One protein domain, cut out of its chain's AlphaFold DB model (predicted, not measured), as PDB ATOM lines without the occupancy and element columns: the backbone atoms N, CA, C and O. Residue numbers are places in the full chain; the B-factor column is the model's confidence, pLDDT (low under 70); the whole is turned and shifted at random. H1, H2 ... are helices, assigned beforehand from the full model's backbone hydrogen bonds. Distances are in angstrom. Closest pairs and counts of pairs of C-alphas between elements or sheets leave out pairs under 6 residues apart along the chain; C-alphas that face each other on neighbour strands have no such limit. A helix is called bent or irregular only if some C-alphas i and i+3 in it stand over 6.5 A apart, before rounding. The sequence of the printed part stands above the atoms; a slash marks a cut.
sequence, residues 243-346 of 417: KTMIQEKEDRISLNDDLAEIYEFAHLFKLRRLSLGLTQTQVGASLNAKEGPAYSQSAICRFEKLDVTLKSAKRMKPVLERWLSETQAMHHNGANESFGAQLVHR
ATOM      1  N   LYS A 243     -26.381  26.844 -33.764       78.85
ATOM      2  CA  LYS A 243     -25.500  28.015 -33.798       78.85
ATOM      3  C   LYS A 243     -26.133  29.264 -33.161       78.85
ATOM      4  O   LYS A 243     -25.454  29.954 -32.414       78.85
ATOM      5  N   THR A 244     -27.424  29.528 -33.395       76.68
ATOM      6  CA  THR A 244     -28.111  30.678 -32.774       76.68
ATOM      7  C   THR A 244     -28.416  30.413 -31.304       76.68
ATOM      8  O   THR A 244     -28.266  31.305 -30.485       76.68
ATOM      9  N   MET A 245     -28.755  29.172 -30.936       73.75
ATOM     10  CA  MET A 245     -28.966  28.806 -29.529       73.75
ATOM     11  C   MET A 245     -27.701  28.957 -28.676       73.75
ATOM     12  O   MET A 245     -27.816  29.300 -27.506       73.75
ATOM     13  N   ILE A 246     -26.524  28.696 -29.252       71.08
ATOM     14  CA  ILE A 246     -25.227  28.875 -28.587       71.08
ATOM     15  C   ILE A 246     -24.910  30.365 -28.418       71.08
ATOM     16  O   ILE A 246     -24.380  30.753 -27.387       71.08
ATOM     17  N   GLN A 247     -25.277  31.198 -29.398       69.65
ATOM     18  CA  GLN A 247     -25.050  32.643 -29.339       69.65
ATOM     19  C   GLN A 247     -26.029  33.376 -28.400       69.65
ATOM     20  O   GLN A 247     -25.664  34.383 -27.811       69.65
ATOM     21  N   GLU A 248     -27.271  32.896 -28.270       61.26
ATOM     22  CA  GLU A 248     -28.361  33.599 -27.566       61.26
ATOM     23  C   GLU A 248     -28.525  33.222 -26.079       61.26
ATOM     24  O   GLU A 248     -29.388  33.787 -25.407       61.26
ATOM     25  N   LYS A 249     -27.782  32.244 -25.539       54.57
ATOM     26  CA  LYS A 249     -28.024  31.747 -24.171       54.57
ATOM     27  C   LYS A 249     -26.762  31.563 -23.340       54.57
ATOM     28  O   LYS A 249     -26.231  30.460 -23.244       54.57
ATOM     29  N   GLU A 250     -26.429  32.621 -22.608       51.59
ATOM     30  CA  GLU A 250     -25.652  32.559 -21.366       51.59
ATOM     31  C   GLU A 250     -26.524  32.159 -20.140       51.59
ATOM     32  O   GLU A 250     -25.995  31.591 -19.195       51.59
ATOM     33  N   ASP A 251     -27.871  32.261 -20.181       47.15
ATOM     34  CA  ASP A 251     -28.704  32.225 -18.946       47.15
ATOM     35  C   ASP A 251     -29.918  31.250 -18.897       47.15
ATOM     36  O   ASP A 251     -31.017  31.616 -18.466       47.15
ATOM     37  N   ARG A 252     -29.806  29.970 -19.300       50.91
ATOM     38  CA  ARG A 252     -30.876  28.960 -19.023       50.91
ATOM     39  C   ARG A 252     -30.326  27.546 -18.762       50.91
ATOM     40  O   ARG A 252     -30.236  26.720 -19.667       50.91
ATOM     41  N   ILE A 253     -30.081  27.248 -17.487       52.50
ATOM     42  CA  ILE A 253     -29.308  26.112 -16.941       52.50
ATOM     43  C   ILE A 253     -29.818  24.683 -17.267       52.50
ATOM     44  O   ILE A 253     -29.051  23.744 -17.126       52.50
ATOM     45  N   SER A 254     -31.026  24.452 -17.801       51.97
ATOM     46  CA  SER A 254     -31.516  23.068 -18.044       51.97
ATOM     47  C   SER A 254     -31.462  22.577 -19.502       51.97
ATOM     48  O   SER A 254     -31.674  21.395 -19.748       51.97
ATOM     49  N   LEU A 255     -31.188  23.449 -20.479       55.47
ATOM     50  CA  LEU A 255     -30.988  23.063 -21.893       55.47
ATOM     51  C   LEU A 255     -29.502  22.849 -22.237       55.47
ATOM     52  O   LEU A 255     -29.166  22.643 -23.403       55.47
ATOM     53  N   ASN A 256     -28.629  22.941 -21.230       67.09
ATOM     54  CA  ASN A 256     -27.188  23.065 -21.408       67.09
ATOM     55  C   ASN A 256     -26.484  21.727 -21.642       67.09
ATOM     56  O   ASN A 256     -25.591  21.681 -22.481       67.09
ATOM     57  N   ASP A 257     -26.897  20.645 -20.979       80.54
ATOM     58  CA  ASP A 257     -26.154  19.377 -21.050       80.54
ATOM     59  C   ASP A 257     -26.259  18.739 -22.435       80.54
ATOM     60  O   ASP A 257     -25.250  18.466 -23.078       80.54
ATOM     61  N   ASP A 258     -27.481  18.632 -22.957       85.36
ATOM     62  CA  ASP A 258     -27.744  18.145 -24.313       85.36
ATOM     63  C   ASP A 258     -27.034  18.977 -25.391       85.36
ATOM     64  O   ASP A 258     -26.593  18.460 -26.419       85.36
ATOM     65  N   LEU A 259     -26.996  20.298 -25.199       86.22
ATOM     66  CA  LEU A 259     -26.396  21.221 -26.153       86.22
ATOM     67  C   LEU A 259     -24.869  21.113 -26.122       86.22
ATOM     68  O   LEU A 259     -24.249  21.044 -27.185       86.22
ATOM     69  N   ALA A 260     -24.285  21.051 -24.925       87.23
ATOM     70  CA  ALA A 260     -22.856  20.868 -24.710       87.23
ATOM     71  C   ALA A 260     -22.379  19.520 -25.261       87.23
ATOM     72  O   ALA A 260     -21.401  19.476 -26.002       87.23
ATOM     73  N   GLU A 261     -23.122  18.446 -24.997       91.72
ATOM     74  CA  GLU A 261     -22.825  17.105 -25.497       91.72
ATOM     75  C   GLU A 261     -22.824  17.056 -27.035       91.72
ATOM     76  O   GLU A 261     -21.945  16.454 -27.656       91.72
ATOM     77  N   ILE A 262     -23.801  17.705 -27.678       94.04
ATOM     78  CA  ILE A 262     -23.869  17.790 -29.143       94.04
ATOM     79  C   ILE A 262     -22.734  18.648 -29.708       94.04
ATOM     80  O   ILE A 262     -22.174  18.296 -30.747       94.04
ATOM     81  N   TYR A 263     -22.402  19.757 -29.049       91.05
ATOM     82  CA  TYR A 263     -21.309  20.639 -29.450       91.05
ATOM     83  C   TYR A 263     -19.962  19.909 -29.414       91.05
ATOM     84  O   TYR A 263     -19.245  19.870 -30.417       91.05
ATOM     85  N   GLU A 264     -19.655  19.285 -28.277       90.63
ATOM     86  CA  GLU A 264     -18.427  18.525 -28.055       90.63
ATOM     87  C   GLU A 264     -18.307  17.388 -29.070       90.63
ATOM     88  O   GLU A 264     -17.288  17.255 -29.753       90.63
ATOM     89  N   PHE A 265     -19.390  16.629 -29.257       95.54
ATOM     90  CA  PHE A 265     -19.410  15.547 -30.227       95.54
ATOM     91  C   PHE A 265     -19.210  16.047 -31.664       95.54
ATOM     92  O   PHE A 265     -18.454  15.434 -32.413       95.54
ATOM     93  N   ALA A 266     -19.846  17.146 -32.081       95.78
ATOM     94  CA  ALA A 266     -19.687  17.668 -33.441       95.78
ATOM     95  C   ALA A 266     -18.236  18.085 -33.732       95.78
ATOM     96  O   ALA A 266     -17.716  17.801 -34.817       95.78
ATOM     97  N   HIS A 267     -17.568  18.704 -32.754       91.70
ATOM     98  CA  HIS A 267     -16.164  19.087 -32.871       91.70
ATOM     99  C   HIS A 267     -15.242  17.859 -32.907       91.70
ATOM    100  O   HIS A 267     -14.418  17.729 -33.817       91.70
ATOM    101  N   LEU A 268     -15.432  16.913 -31.979       94.07
ATOM    102  CA  LEU A 268     -14.677  15.659 -31.936       94.07
ATOM    103  C   LEU A 268     -14.860  14.845 -33.222       94.07
ATOM    104  O   LEU A 268     -13.891  14.337 -33.784       94.07
ATOM    105  N   PHE A 269     -16.090  14.753 -33.723       95.77
ATOM    106  CA  PHE A 269     -16.409  14.062 -34.963       95.77
ATOM    107  C   PHE A 269     -15.652  14.664 -36.150       95.77
ATOM    108  O   PHE A 269     -15.012  13.931 -36.907       95.77
ATOM    109  N   LYS A 270     -15.668  15.998 -36.290       95.07
ATOM    110  CA  LYS A 270     -14.921  16.706 -37.339       95.07
ATOM    111  C   LYS A 270     -13.424  16.421 -37.231       95.07
ATOM    112  O   LYS A 270     -12.796  16.091 -38.236       95.07
ATOM    113  N   LEU A 271     -12.869  16.505 -36.022       91.91
ATOM    114  CA  LEU A 271     -11.462  16.224 -35.755       91.91
ATOM    115  C   LEU A 271     -11.085  14.794 -36.166       91.91
ATOM    116  O   LEU A 271     -10.144  14.599 -36.933       91.91
ATOM    117  N   ARG A 272     -11.847  13.793 -35.713       92.40
ATOM    118  CA  ARG A 272     -11.571  12.379 -36.002       92.40
ATOM    119  C   ARG A 272     -11.762  12.029 -37.473       92.40
ATOM    120  O   ARG A 272     -10.967  11.285 -38.038       92.40
ATOM    121  N   ARG A 273     -12.778  12.592 -38.127       93.33
ATOM    122  CA  ARG A 273     -12.951  12.449 -39.578       93.33
ATOM    123  C   ARG A 273     -11.714  12.950 -40.324       93.33
ATOM    124  O   ARG A 273     -11.224  12.264 -41.218       93.33
ATOM    125  N   LEU A 274     -11.224  14.139 -39.968       91.14
ATOM    126  CA  LEU A 274     -10.041  14.730 -40.595       91.14
ATOM    127  C   LEU A 274      -8.768  13.935 -40.282       91.14
ATOM    128  O   LEU A 274      -7.951  13.764 -41.180       91.14
ATOM    129  N   SER A 275      -8.612  13.396 -39.066       88.21
ATOM    130  CA  SER A 275      -7.465  12.539 -38.729       88.21
ATOM    131  C   SER A 275      -7.451  11.222 -39.507       88.21
ATOM    132  O   SER A 275      -6.387  10.667 -39.740       88.21
ATOM    133  N   LEU A 276      -8.619  10.730 -39.930       86.97
ATOM    134  CA  LEU A 276      -8.748   9.562 -40.809       86.97
ATOM    135  C   LEU A 276      -8.565   9.908 -42.301       86.97
ATOM    136  O   LEU A 276      -8.711   9.034 -43.150       86.97
ATOM    137  N   GLY A 277      -8.309  11.177 -42.647       87.43
ATOM    138  CA  GLY A 277      -8.167  11.623 -44.037       87.43
ATOM    139  C   GLY A 277      -9.466  11.574 -44.850       87.43
ATOM    140  O   GLY A 277      -9.427  11.558 -46.079       87.43
ATOM    141  N   LEU A 278     -10.631  11.538 -44.191       88.29
ATOM    142  CA  LEU A 278     -11.918  11.346 -44.860       88.29
ATOM    143  C   LEU A 278     -12.584  12.676 -45.212       88.29
ATOM    144  O   LEU A 278     -12.744  13.569 -44.381       88.29
ATOM    145  N   THR A 279     -13.076  12.792 -46.439       93.09
ATOM    146  CA  THR A 279     -13.922  13.903 -46.887       93.09
ATOM    147  C   THR A 279     -15.359  13.732 -46.393       93.09
ATOM    148  O   THR A 279     -15.848  12.621 -46.194       93.09
ATOM    149  N   GLN A 280     -16.094  14.838 -46.255       92.82
ATOM    150  CA  GLN A 280     -17.524  14.796 -45.917       92.82
ATOM    151  C   GLN A 280     -18.341  13.958 -46.924       92.82
ATOM    152  O   GLN A 280     -19.328  13.330 -46.546       92.82
ATOM    153  N   THR A 281     -17.921  13.917 -48.195       90.48
ATOM    154  CA  THR A 281     -18.529  13.079 -49.240       90.48
ATOM    155  C   THR A 281     -18.302  11.589 -48.985       90.48
ATOM    156  O   THR A 281     -19.261  10.826 -49.063       90.48
ATOM    157  N   GLN A 282     -17.079  11.177 -48.631       89.58
ATOM    158  CA  GLN A 282     -16.761   9.781 -48.286       89.58
ATOM    159  C   GLN A 282     -17.521   9.322 -47.035       89.58
ATOM    160  O   GLN A 282     -18.091   8.230 -47.014       89.58
ATOM    161  N   VAL A 283     -17.615  10.183 -46.018       90.39
ATOM    162  CA  VAL A 283     -18.441   9.914 -44.832       90.39
ATOM    163  C   VAL A 283     -19.903   9.720 -45.223       90.39
ATOM    164  O   VAL A 283     -20.492   8.692 -44.900       90.39
ATOM    165  N   GLY A 284     -20.479  10.658 -45.979       89.27
ATOM    166  CA  GLY A 284     -21.859  10.542 -46.444       89.27
ATOM    167  C   GLY A 284     -22.111   9.257 -47.240       89.27
ATOM    168  O   GLY A 284     -23.068   8.541 -46.969       89.27
ATOM    169  N   ALA A 285     -21.218   8.912 -48.171       83.19
ATOM    170  CA  ALA A 285     -21.335   7.703 -48.985       83.19
ATOM    171  C   ALA A 285     -21.246   6.409 -48.156       83.19
ATOM    172  O   ALA A 285     -22.028   5.484 -48.376       83.19
ATOM    173  N   SER A 286     -20.336   6.347 -47.182       84.21
ATOM    174  CA  SER A 286     -20.152   5.160 -46.335       84.21
ATOM    175  C   SER A 286     -21.299   4.938 -45.345       84.21
ATOM    176  O   SER A 286     -21.663   3.793 -45.074       84.21
ATOM    177  N   LEU A 287     -21.944   6.011 -44.876       84.02
ATOM    178  CA  LEU A 287     -23.159   5.928 -44.064       84.02
ATOM    179  C   LEU A 287     -24.330   5.301 -44.836       84.02
ATOM    180  O   LEU A 287     -25.138   4.601 -44.240       84.02
ATOM    181  N   ASN A 288     -24.405   5.464 -46.163       70.47
ATOM    182  CA  ASN A 288     -25.452   4.828 -46.975       70.47
ATOM    183  C   ASN A 288     -25.341   3.290 -47.023       70.47
ATOM    184  O   ASN A 288     -26.309   2.606 -47.371       70.47
ATOM    185  N   ALA A 289     -24.158   2.741 -46.743       60.74
ATOM    186  CA  ALA A 289     -23.891   1.311 -46.846       60.74
ATOM    187  C   ALA A 289     -24.409   0.510 -45.643       60.74
ATOM    188  O   ALA A 289     -24.723  -0.675 -45.786       60.74
ATOM    189  N   LYS A 290     -24.504   1.151 -44.477       61.90
ATOM    190  CA  LYS A 290     -24.893   0.545 -43.202       61.90
ATOM    191  C   LYS A 290     -26.292   1.054 -42.855       61.90
ATOM    192  O   LYS A 290     -26.584   2.224 -43.043       61.90
ATOM    193  N   GLU A 291     -27.199   0.157 -42.501       52.67
ATOM    194  CA  GLU A 291     -28.648   0.397 -42.447       52.67
ATOM    195  C   GLU A 291     -29.026   1.663 -41.655       52.67
ATOM    196  O   GLU A 291     -28.919   1.715 -40.433       52.67
ATOM    197  N   GLY A 292     -29.450   2.711 -42.369       64.31
ATOM    198  CA  GLY A 292     -29.809   3.996 -41.778       64.31
ATOM    199  C   GLY A 292     -30.122   5.081 -42.819       64.31
ATOM    200  O   GLY A 292     -29.976   4.860 -44.026       64.31
ATOM    201  N   PRO A 293     -30.588   6.267 -42.380       69.09
ATOM    202  CA  PRO A 293     -30.837   7.400 -43.264       69.09
ATOM    203  C   PRO A 293     -29.560   7.813 -44.003       69.09
ATOM    204  O   PRO A 293     -28.540   8.102 -43.385       69.09
ATOM    205  N   ALA A 294     -29.632   7.894 -45.330       75.41
ATOM    206  CA  ALA A 294     -28.526   8.366 -46.155       75.41
ATOM    207  C   ALA A 294     -28.232   9.856 -45.901       75.41
ATOM    208  O   ALA A 294     -29.067  10.719 -46.208       75.41
ATOM    209  N   TYR A 295     -27.038  10.163 -45.395       87.89
ATOM    210  CA  TYR A 295     -26.574  11.533 -45.173       87.89
ATOM    211  C   TYR A 295     -25.750  12.021 -46.368       87.89
ATOM    212  O   TYR A 295     -24.810  11.371 -46.809       87.89
ATOM    213  N   SER A 296     -26.093  13.188 -46.914       88.28
ATOM    214  CA  SER A 296     -25.287  13.821 -47.963       88.28
ATOM    215  C   SER A 296     -24.082  14.556 -47.375       88.28
ATOM    216  O   SER A 296     -24.093  14.925 -46.201       88.28
ATOM    217  N   GLN A 297     -23.097  14.883 -48.218       91.87
ATOM    218  CA  GLN A 297     -22.006  15.801 -47.867       91.87
ATOM    219  C   GLN A 297     -22.534  17.073 -47.181       91.87
ATOM    220  O   GLN A 297     -22.049  17.458 -46.121       91.87
ATOM    221  N   SER A 298     -23.588  17.684 -47.732       93.85
ATOM    222  CA  SER A 298     -24.179  18.899 -47.165       93.85
ATOM    223  C   SER A 298     -24.806  18.668 -45.786       93.85
ATOM    224  O   SER A 298     -24.811  19.580 -44.964       93.85
ATOM    225  N   ALA A 299     -25.330  17.468 -45.508       93.35
ATOM    226  CA  ALA A 299     -25.856  17.123 -44.188       93.35
ATOM    227  C   ALA A 299     -24.731  17.010 -43.149       93.35
ATOM    228  O   ALA A 299     -24.868  17.568 -42.062       93.35
ATOM    229  N   ILE A 300     -23.612  16.366 -43.503       94.91
ATOM    230  CA  ILE A 300     -22.416  16.299 -42.648       94.91
ATOM    231  C   ILE A 300     -21.871  17.708 -42.386       94.91
ATOM    232  O   ILE A 300     -21.646  18.073 -41.239       94.91
ATOM    233  N   CYS A 301     -21.760  18.540 -43.426       95.89
ATOM    234  CA  CYS A 301     -21.321  19.931 -43.298       95.89
ATOM    235  C   CYS A 301     -22.202  20.742 -42.334       95.89
ATOM    236  O   CYS A 301     -21.687  21.420 -41.448       95.89
ATOM    237  N   ARG A 302     -23.534  20.649 -42.464       96.09
ATOM    238  CA  ARG A 302     -24.462  21.337 -41.554       96.09
ATOM    239  C   ARG A 302     -24.346  20.832 -40.121       96.09
ATOM    240  O   ARG A 302     -24.433  21.636 -39.206       96.09
ATOM    241  N   PHE A 303     -24.135  19.535 -39.915       95.53
ATOM    242  CA  PHE A 303     -23.919  18.986 -38.580       95.53
ATOM    243  C   PHE A 303     -22.625  19.508 -37.942       95.53
ATOM    244  O   PHE A 303     -22.677  20.041 -36.841       95.53
ATOM    245  N   GLU A 304     -21.497  19.440 -38.657       96.22
ATOM    246  CA  GLU A 304     -20.194  19.937 -38.176       96.22
ATOM    247  C   GLU A 304     -20.210  21.440 -37.867       96.22
ATOM    248  O   GLU A 304     -19.502  21.895 -36.975       96.22
ATOM    249  N   LYS A 305     -21.014  22.219 -38.601       93.91
ATOM    250  CA  LYS A 305     -21.202  23.661 -38.373       93.91
ATOM    251  C   LYS A 305     -22.291  23.986 -37.343       93.91
ATOM    252  O   LYS A 305     -22.578  25.163 -37.139       93.91
ATOM    253  N   LEU A 306     -22.935  22.973 -36.754       92.78
ATOM    254  CA  LEU A 306     -24.100  23.123 -35.871       92.78
ATOM    255  C   LEU A 306     -25.226  23.951 -36.524       92.78
ATOM    256  O   LEU A 306     -26.024  24.630 -35.878       92.78
ATOM    257  N   ASP A 307     -25.321  23.852 -37.846       93.54
ATOM    258  CA  ASP A 307     -26.316  24.504 -38.688       93.54
ATOM    259  C   ASP A 307     -27.547  23.610 -38.903       93.54
ATOM    260  O   ASP A 307     -28.078  23.425 -40.003       93.54
ATOM    261  N   VAL A 308     -27.978  22.976 -37.817       91.49
ATOM    262  CA  VAL A 308     -29.149  22.103 -37.737       91.49
ATOM    263  C   VAL A 308     -29.914  22.415 -36.454       91.49
ATOM    264  O   VAL A 308     -29.403  23.081 -35.558       91.49
ATOM    265  N   THR A 309     -31.156  21.947 -36.344       91.52
ATOM    266  CA  THR A 309     -31.903  22.043 -35.081       91.52
ATOM    267  C   THR A 309     -31.359  21.039 -34.061       91.52
ATOM    268  O   THR A 309     -30.901  19.961 -34.453       91.52
ATOM    269  N   LEU A 310     -31.487  21.324 -32.758       91.19
ATOM    270  CA  LEU A 310     -31.071  20.401 -31.686       91.19
ATOM    271  C   LEU A 310     -31.686  19.009 -31.849       91.19
ATOM    272  O   LEU A 310     -30.993  17.999 -31.780       91.19
ATOM    273  N   LYS A 311     -32.981  18.953 -32.179       90.59
ATOM    274  CA  LYS A 311     -33.687  17.696 -32.453       90.59
ATOM    275  C   LYS A 311     -33.060  16.916 -33.613       90.59
ATOM    276  O   LYS A 311     -32.975  15.692 -33.555       90.59
ATOM    277  N   SER A 312     -32.638  17.605 -34.676       92.73
ATOM    278  CA  SER A 312     -31.961  16.953 -35.797       92.73
ATOM    279  C   SER A 312     -30.573  16.463 -35.398       92.73
ATOM    280  O   SER A 312     -30.236  15.334 -35.738       92.73
ATOM    281  N   ALA A 313     -29.794  17.261 -34.664       94.43
ATOM    282  CA  ALA A 313     -28.469  16.852 -34.205       94.43
ATOM    283  C   ALA A 313     -28.527  15.639 -33.272       94.43
ATOM    284  O   ALA A 313     -27.803  14.679 -33.507       94.43
ATOM    285  N   LYS A 314     -29.458  15.614 -32.309       93.50
ATOM    286  CA  LYS A 314     -29.699  14.453 -31.435       93.50
ATOM    287  C   LYS A 314     -30.014  13.172 -32.204       93.50
ATOM    288  O   LYS A 314     -29.590  12.097 -31.808       93.50
ATOM    289  N   ARG A 315     -30.731  13.275 -33.326       91.88
ATOM    290  CA  ARG A 315     -30.989  12.129 -34.211       91.88
ATOM    291  C   ARG A 315     -29.746  11.717 -35.009       91.88
ATOM    292  O   ARG A 315     -29.583  10.543 -35.313       91.88
ATOM    293  N   MET A 316     -28.903  12.677 -35.389       92.79
ATOM    294  CA  MET A 316     -27.683  12.421 -36.160       92.79
ATOM    295  C   MET A 316     -26.565  11.822 -35.301       92.79
ATOM    296  O   MET A 316     -25.907  10.895 -35.766       92.79
ATOM    297  N   LYS A 317     -26.390  12.303 -34.062       93.53
ATOM    298  CA  LYS A 317     -25.324  11.893 -33.138       93.53
ATOM    299  C   LYS A 317     -25.136  10.369 -33.052       93.53
ATOM    300  O   LYS A 317     -24.064   9.929 -33.448       93.53
ATOM    301  N   PRO A 318     -26.133   9.550 -32.657       92.57
ATOM    302  CA  PRO A 318     -25.916   8.113 -32.467       92.57
ATOM    303  C   PRO A 318     -25.516   7.390 -33.761       92.57
ATOM    304  O   PRO A 318     -24.774   6.412 -33.725       92.57
ATOM    305  N   VAL A 319     -25.970   7.877 -34.922       91.95
ATOM    306  CA  VAL A 319     -25.599   7.292 -36.219       91.95
ATOM    307  C   VAL A 319     -24.149   7.623 -36.573       91.95
ATOM    308  O   VAL A 319     -23.406   6.750 -37.014       91.95
ATOM    309  N   LEU A 320     -23.745   8.880 -36.374       93.69
ATOM    310  CA  LEU A 320     -22.381   9.337 -36.639       93.69
ATOM    311  C   LEU A 320     -21.374   8.747 -35.648       93.69
ATOM    312  O   LEU A 320     -20.264   8.414 -36.045       93.69
ATOM    313  N   GLU A 321     -21.771   8.592 -34.389       93.26
ATOM    314  CA  GLU A 321     -20.962   8.013 -33.317       93.26
ATOM    315  C   GLU A 321     -20.687   6.538 -33.588       93.26
ATOM    316  O   GLU A 321     -19.529   6.137 -33.681       93.26
ATOM    317  N   ARG A 322     -21.741   5.758 -33.864       90.68
ATOM    318  CA  ARG A 322     -21.610   4.355 -34.265       90.68
ATOM    319  C   ARG A 322     -20.718   4.195 -35.494       90.68
ATOM    320  O   ARG A 322     -19.819   3.358 -35.499       90.68
ATOM    321  N   TRP A 323     -20.950   5.001 -36.532       91.32
ATOM    322  CA  TRP A 323     -20.124   4.963 -37.738       91.32
ATOM    323  C   TRP A 323     -18.658   5.273 -37.435       91.32
ATOM    324  O   TRP A 323     -17.776   4.597 -37.963       91.32
ATOM    325  N   LEU A 324     -18.390   6.264 -36.582       91.35
ATOM    326  CA  LEU A 324     -17.037   6.654 -36.214       91.35
ATOM    327  C   LEU A 324     -16.323   5.536 -35.447       91.35
ATOM    328  O   LEU A 324     -15.209   5.181 -35.824       91.35
ATOM    329  N   SER A 325     -16.976   4.929 -34.451       89.89
ATOM    330  CA  SER A 325     -16.429   3.795 -33.694       89.89
ATOM    331  C   SER A 325     -16.128   2.594 -34.592       89.89
ATOM    332  O   SER A 325     -15.041   2.028 -34.519       89.89
ATOM    333  N   GLU A 326     -17.050   2.232 -35.491       87.63
ATOM    334  CA  GLU A 326     -16.842   1.134 -36.445       87.63
ATOM    335  C   GLU A 326     -15.682   1.432 -37.408       87.63
ATOM    336  O   GLU A 326     -14.871   0.557 -37.701       87.63
ATOM    337  N   THR A 327     -15.571   2.676 -37.879       86.29
ATOM    338  CA  THR A 327     -14.502   3.119 -38.787       86.29
ATOM    339  C   THR A 327     -13.142   3.100 -38.081       86.29
ATOM    340  O   THR A 327     -12.155   2.642 -38.651       86.29
ATOM    341  N   GLN A 328     -13.079   3.522 -36.815       85.21
ATOM    342  CA  GLN A 328     -11.861   3.476 -36.000       85.21
ATOM    343  C   GLN A 328     -11.435   2.043 -35.657       85.21
ATOM    344  O   GLN A 328     -10.250   1.732 -35.739       85.21
ATOM    345  N   ALA A 329     -12.381   1.155 -35.339       84.53
ATOM    346  CA  ALA A 329     -12.091  -0.257 -35.090       84.53
ATOM    347  C   ALA A 329     -11.505  -0.944 -36.336       84.53
ATOM    348  O   ALA A 329     -10.525  -1.682 -36.247       84.53
ATOM    349  N   MET A 330     -12.052  -0.643 -37.519       76.86
ATOM    350  CA  MET A 330     -11.511  -1.137 -38.789       76.86
ATOM    351  C   MET A 330     -10.107  -0.591 -39.080       76.86
ATOM    352  O   MET A 330      -9.266  -1.324 -39.595       76.86
ATOM    353  N   HIS A 331      -9.842   0.668 -38.722       73.05
ATOM    354  CA  HIS A 331      -8.524   1.286 -38.870       73.05
ATOM    355  C   HIS A 331      -7.480   0.690 -37.904       73.05
ATOM    356  O   HIS A 331      -6.315   0.558 -38.265       73.05
ATOM    357  N   HIS A 332      -7.873   0.304 -36.684       71.62
ATOM    358  CA  HIS A 332      -6.967  -0.310 -35.702       71.62
ATOM    359  C   HIS A 332      -6.571  -1.748 -36.072       71.62
ATOM    360  O   HIS A 332      -5.434  -2.152 -35.855       71.62
ATOM    361  N   ASN A 333      -7.472  -2.514 -36.691       63.69
ATOM    362  CA  ASN A 333      -7.237  -3.926 -37.018       63.69
ATOM    363  C   ASN A 333      -6.313  -4.157 -38.235       63.69
ATOM    364  O   ASN A 333      -6.320  -5.241 -38.813       63.69
ATOM    365  N   GLY A 334      -5.535  -3.153 -38.660       55.89
ATOM    366  CA  GLY A 334      -4.533  -3.292 -39.725       55.89
ATOM    367  C   GLY A 334      -5.102  -3.556 -41.124       55.89
ATOM    368  O   GLY A 334      -4.343  -3.790 -42.061       55.89
ATOM    369  N   ALA A 335      -6.422  -3.476 -41.309       55.32
ATOM    370  CA  ALA A 335      -7.098  -3.734 -42.578       55.32
ATOM    371  C   ALA A 335      -7.041  -2.522 -43.533       55.32
ATOM    372  O   ALA A 335      -8.045  -2.172 -44.156       55.32
ATOM    373  N   ASN A 336      -5.878  -1.870 -43.650       53.63
ATOM    374  CA  ASN A 336      -5.681  -0.654 -44.454       53.63
ATOM    375  C   ASN A 336      -6.113  -0.832 -45.921       53.63
ATOM    376  O   ASN A 336      -6.658   0.098 -46.517       53.63
ATOM    377  N   GLU A 337      -5.965  -2.033 -46.482       50.10
ATOM    378  CA  GLU A 337      -6.428  -2.341 -47.841       50.10
ATOM    379  C   GLU A 337      -7.961  -2.434 -47.942       50.10
ATOM    380  O   GLU A 337      -8.559  -1.982 -48.919       50.10
ATOM    381  N   SER A 338      -8.630  -2.935 -46.899       52.39
ATOM    382  CA  SER A 338     -10.095  -3.021 -46.847       52.39
ATOM    383  C   SER A 338     -10.741  -1.668 -46.525       52.39
ATOM    384  O   SER A 338     -11.807  -1.342 -47.050       52.39
ATOM    385  N   PHE A 339     -10.070  -0.840 -45.719       56.04
ATOM    386  CA  PHE A 339     -10.549   0.481 -45.314       56.04
ATOM    387  C   PHE A 339     -10.734   1.420 -46.513       56.04
ATOM    388  O   PHE A 339     -11.799   2.019 -46.682       56.04
ATOM    389  N   GLY A 340      -9.730   1.497 -47.393       53.02
ATOM    390  CA  GLY A 340      -9.821   2.274 -48.631       53.02
ATOM    391  C   GLY A 340     -10.859   1.704 -49.602       53.02
ATOM    392  O   GLY A 340     -11.699   2.442 -50.122       53.02
ATOM    393  N   ALA A 341     -10.864   0.382 -49.794       52.37
ATOM    394  CA  ALA A 341     -11.770  -0.280 -50.730       52.37
ATOM    395  C   ALA A 341     -13.251  -0.137 -50.329       52.37
ATOM    396  O   ALA A 341     -14.110   0.126 -51.175       52.37
ATOM    397  N   GLN A 342     -13.570  -0.244 -49.037       54.06
ATOM    398  CA  GLN A 342     -14.956  -0.213 -48.567       54.06
ATOM    399  C   GLN A 342     -15.539   1.205 -48.478       54.06
ATOM    400  O   GLN A 342     -16.755   1.370 -48.608       54.06
ATOM    401  N   LEU A 343     -14.694   2.229 -48.307       58.06
ATOM    402  CA  LEU A 343     -15.113   3.635 -48.251       58.06
ATOM    403  C   LEU A 343     -15.178   4.312 -49.628       58.06
ATOM    404  O   LEU A 343     -15.903   5.297 -49.778       58.06
ATOM    405  N   VAL A 344     -14.464   3.789 -50.632       53.39
ATOM    406  CA  VAL A 344     -14.400   4.380 -51.980       53.39
ATOM    407  C   VAL A 344     -15.241   3.614 -53.013       53.39
ATOM    408  O   VAL A 344     -15.774   4.246 -53.924       53.39
ATOM    409  N   HIS A 345     -15.445   2.295 -52.870       50.91
ATOM    410  CA  HIS A 345     -16.000   1.475 -53.964       50.91
ATOM    411  C   HIS A 345     -17.306   0.725 -53.682       50.91
ATOM    412  O   HIS A 345     -17.809   0.042 -54.577       50.91
ATOM    413  N   ARG A 346     -17.935   0.868 -52.508       51.86
ATOM    414  CA  ARG A 346     -19.273   0.283 -52.325       51.86
ATOM    415  C   ARG A 346     -20.316   1.147 -53.052       51.86
ATOM    416  O   ARG A 346     -20.447   2.322 -52.704       51.86
TER     417      ARG A 346
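AT A GLANCE: This is residues 243 to 346 of the 417 residues of the protein "Putative pou6f1/brn-5" of Schistosoma mansoni (UniProt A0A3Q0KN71). Two long helices, H2 and H5, run the same way side by side at a slant, and two short helices, H3 and H4, set about perpendicular to each other, cover one side of this pair. The short helices H1 and H6 sit at opposite ends of the resulting rod, and residues 247 to 254 and 332 to 337 stick out there. The printed part has 104 residues with six named helices, H1 to H6 in chain order, and no named strand; its class is all helix. It is only just compact, close to loose, with a radius of gyration of the C-alphas of 14.9 A and spans of 50 by 23 by 21 A.

IN THESE COORDINATES: Begin with the longest helix, H5, residues 310 to 332: find C-alpha 310 at (-31.071, 20.401, -31.686) and go 32.0 A to C-alpha 332 at (-6.967, -0.310, -35.702). H5 has a kink of 30 degrees near residue 317 and is only just irregular, with C-alphas 315 and 318 6.7 A apart. H2, residues 256 to 275, covers 28.3 A from C-alpha 256 at (-27.188, 23.065, -21.408). Look next for H4 at residues 297 to 304 and H3 at residues 280 to 287, each 10.7 A long. H1 is residues 243 to 248, 8.8 A, and H6 is residues 336 to 344, 12.6 A.

HOW THE PARTS SIT: H5 and H2 touch, closest at the C-alphas of Ala 313 and Ile 262, 6.9 A apart; they run the same way at a steep tilt of 36 degrees, only just past shallow. With residues 266 to 270 alone, H2 touches H4, the C-alphas of Ala 266 and Glu 304 coming closest at 5.3 A, at a steep tilt of 51 degrees, opposite ways. H4 touches H3 about perpendicular, at 80 degrees, with the C-alphas of Gln 297 and Thr 281 closest at 4.6 A. H3 touches H6 at 84 degrees, about perpendicular; look at the C-alphas of Ser 286 and Leu 343, their closest, 5.6 A apart. H5 and H6 are close but not clearly touching, with the C-alphas of Met 330 and Phe 339 closest at 6.8 A. H1 touches no helix but is near H2. In H1, H2, H3, H4 and H6 every O i to N i+4 pair is within hydrogen-bond range; in H5, 17 of 19 are.

THE WHOLE: The C-alphas farthest apart, Asp 251 and Glu 337, are 50.3 A from each other. The printed part has no cut and no long link. Read the B-factor column for low confidence: residues 247 to 256, 289 to 293 and 333 to 346 of the model are under 70, against a mean pLDDT of the printed part of 79.9.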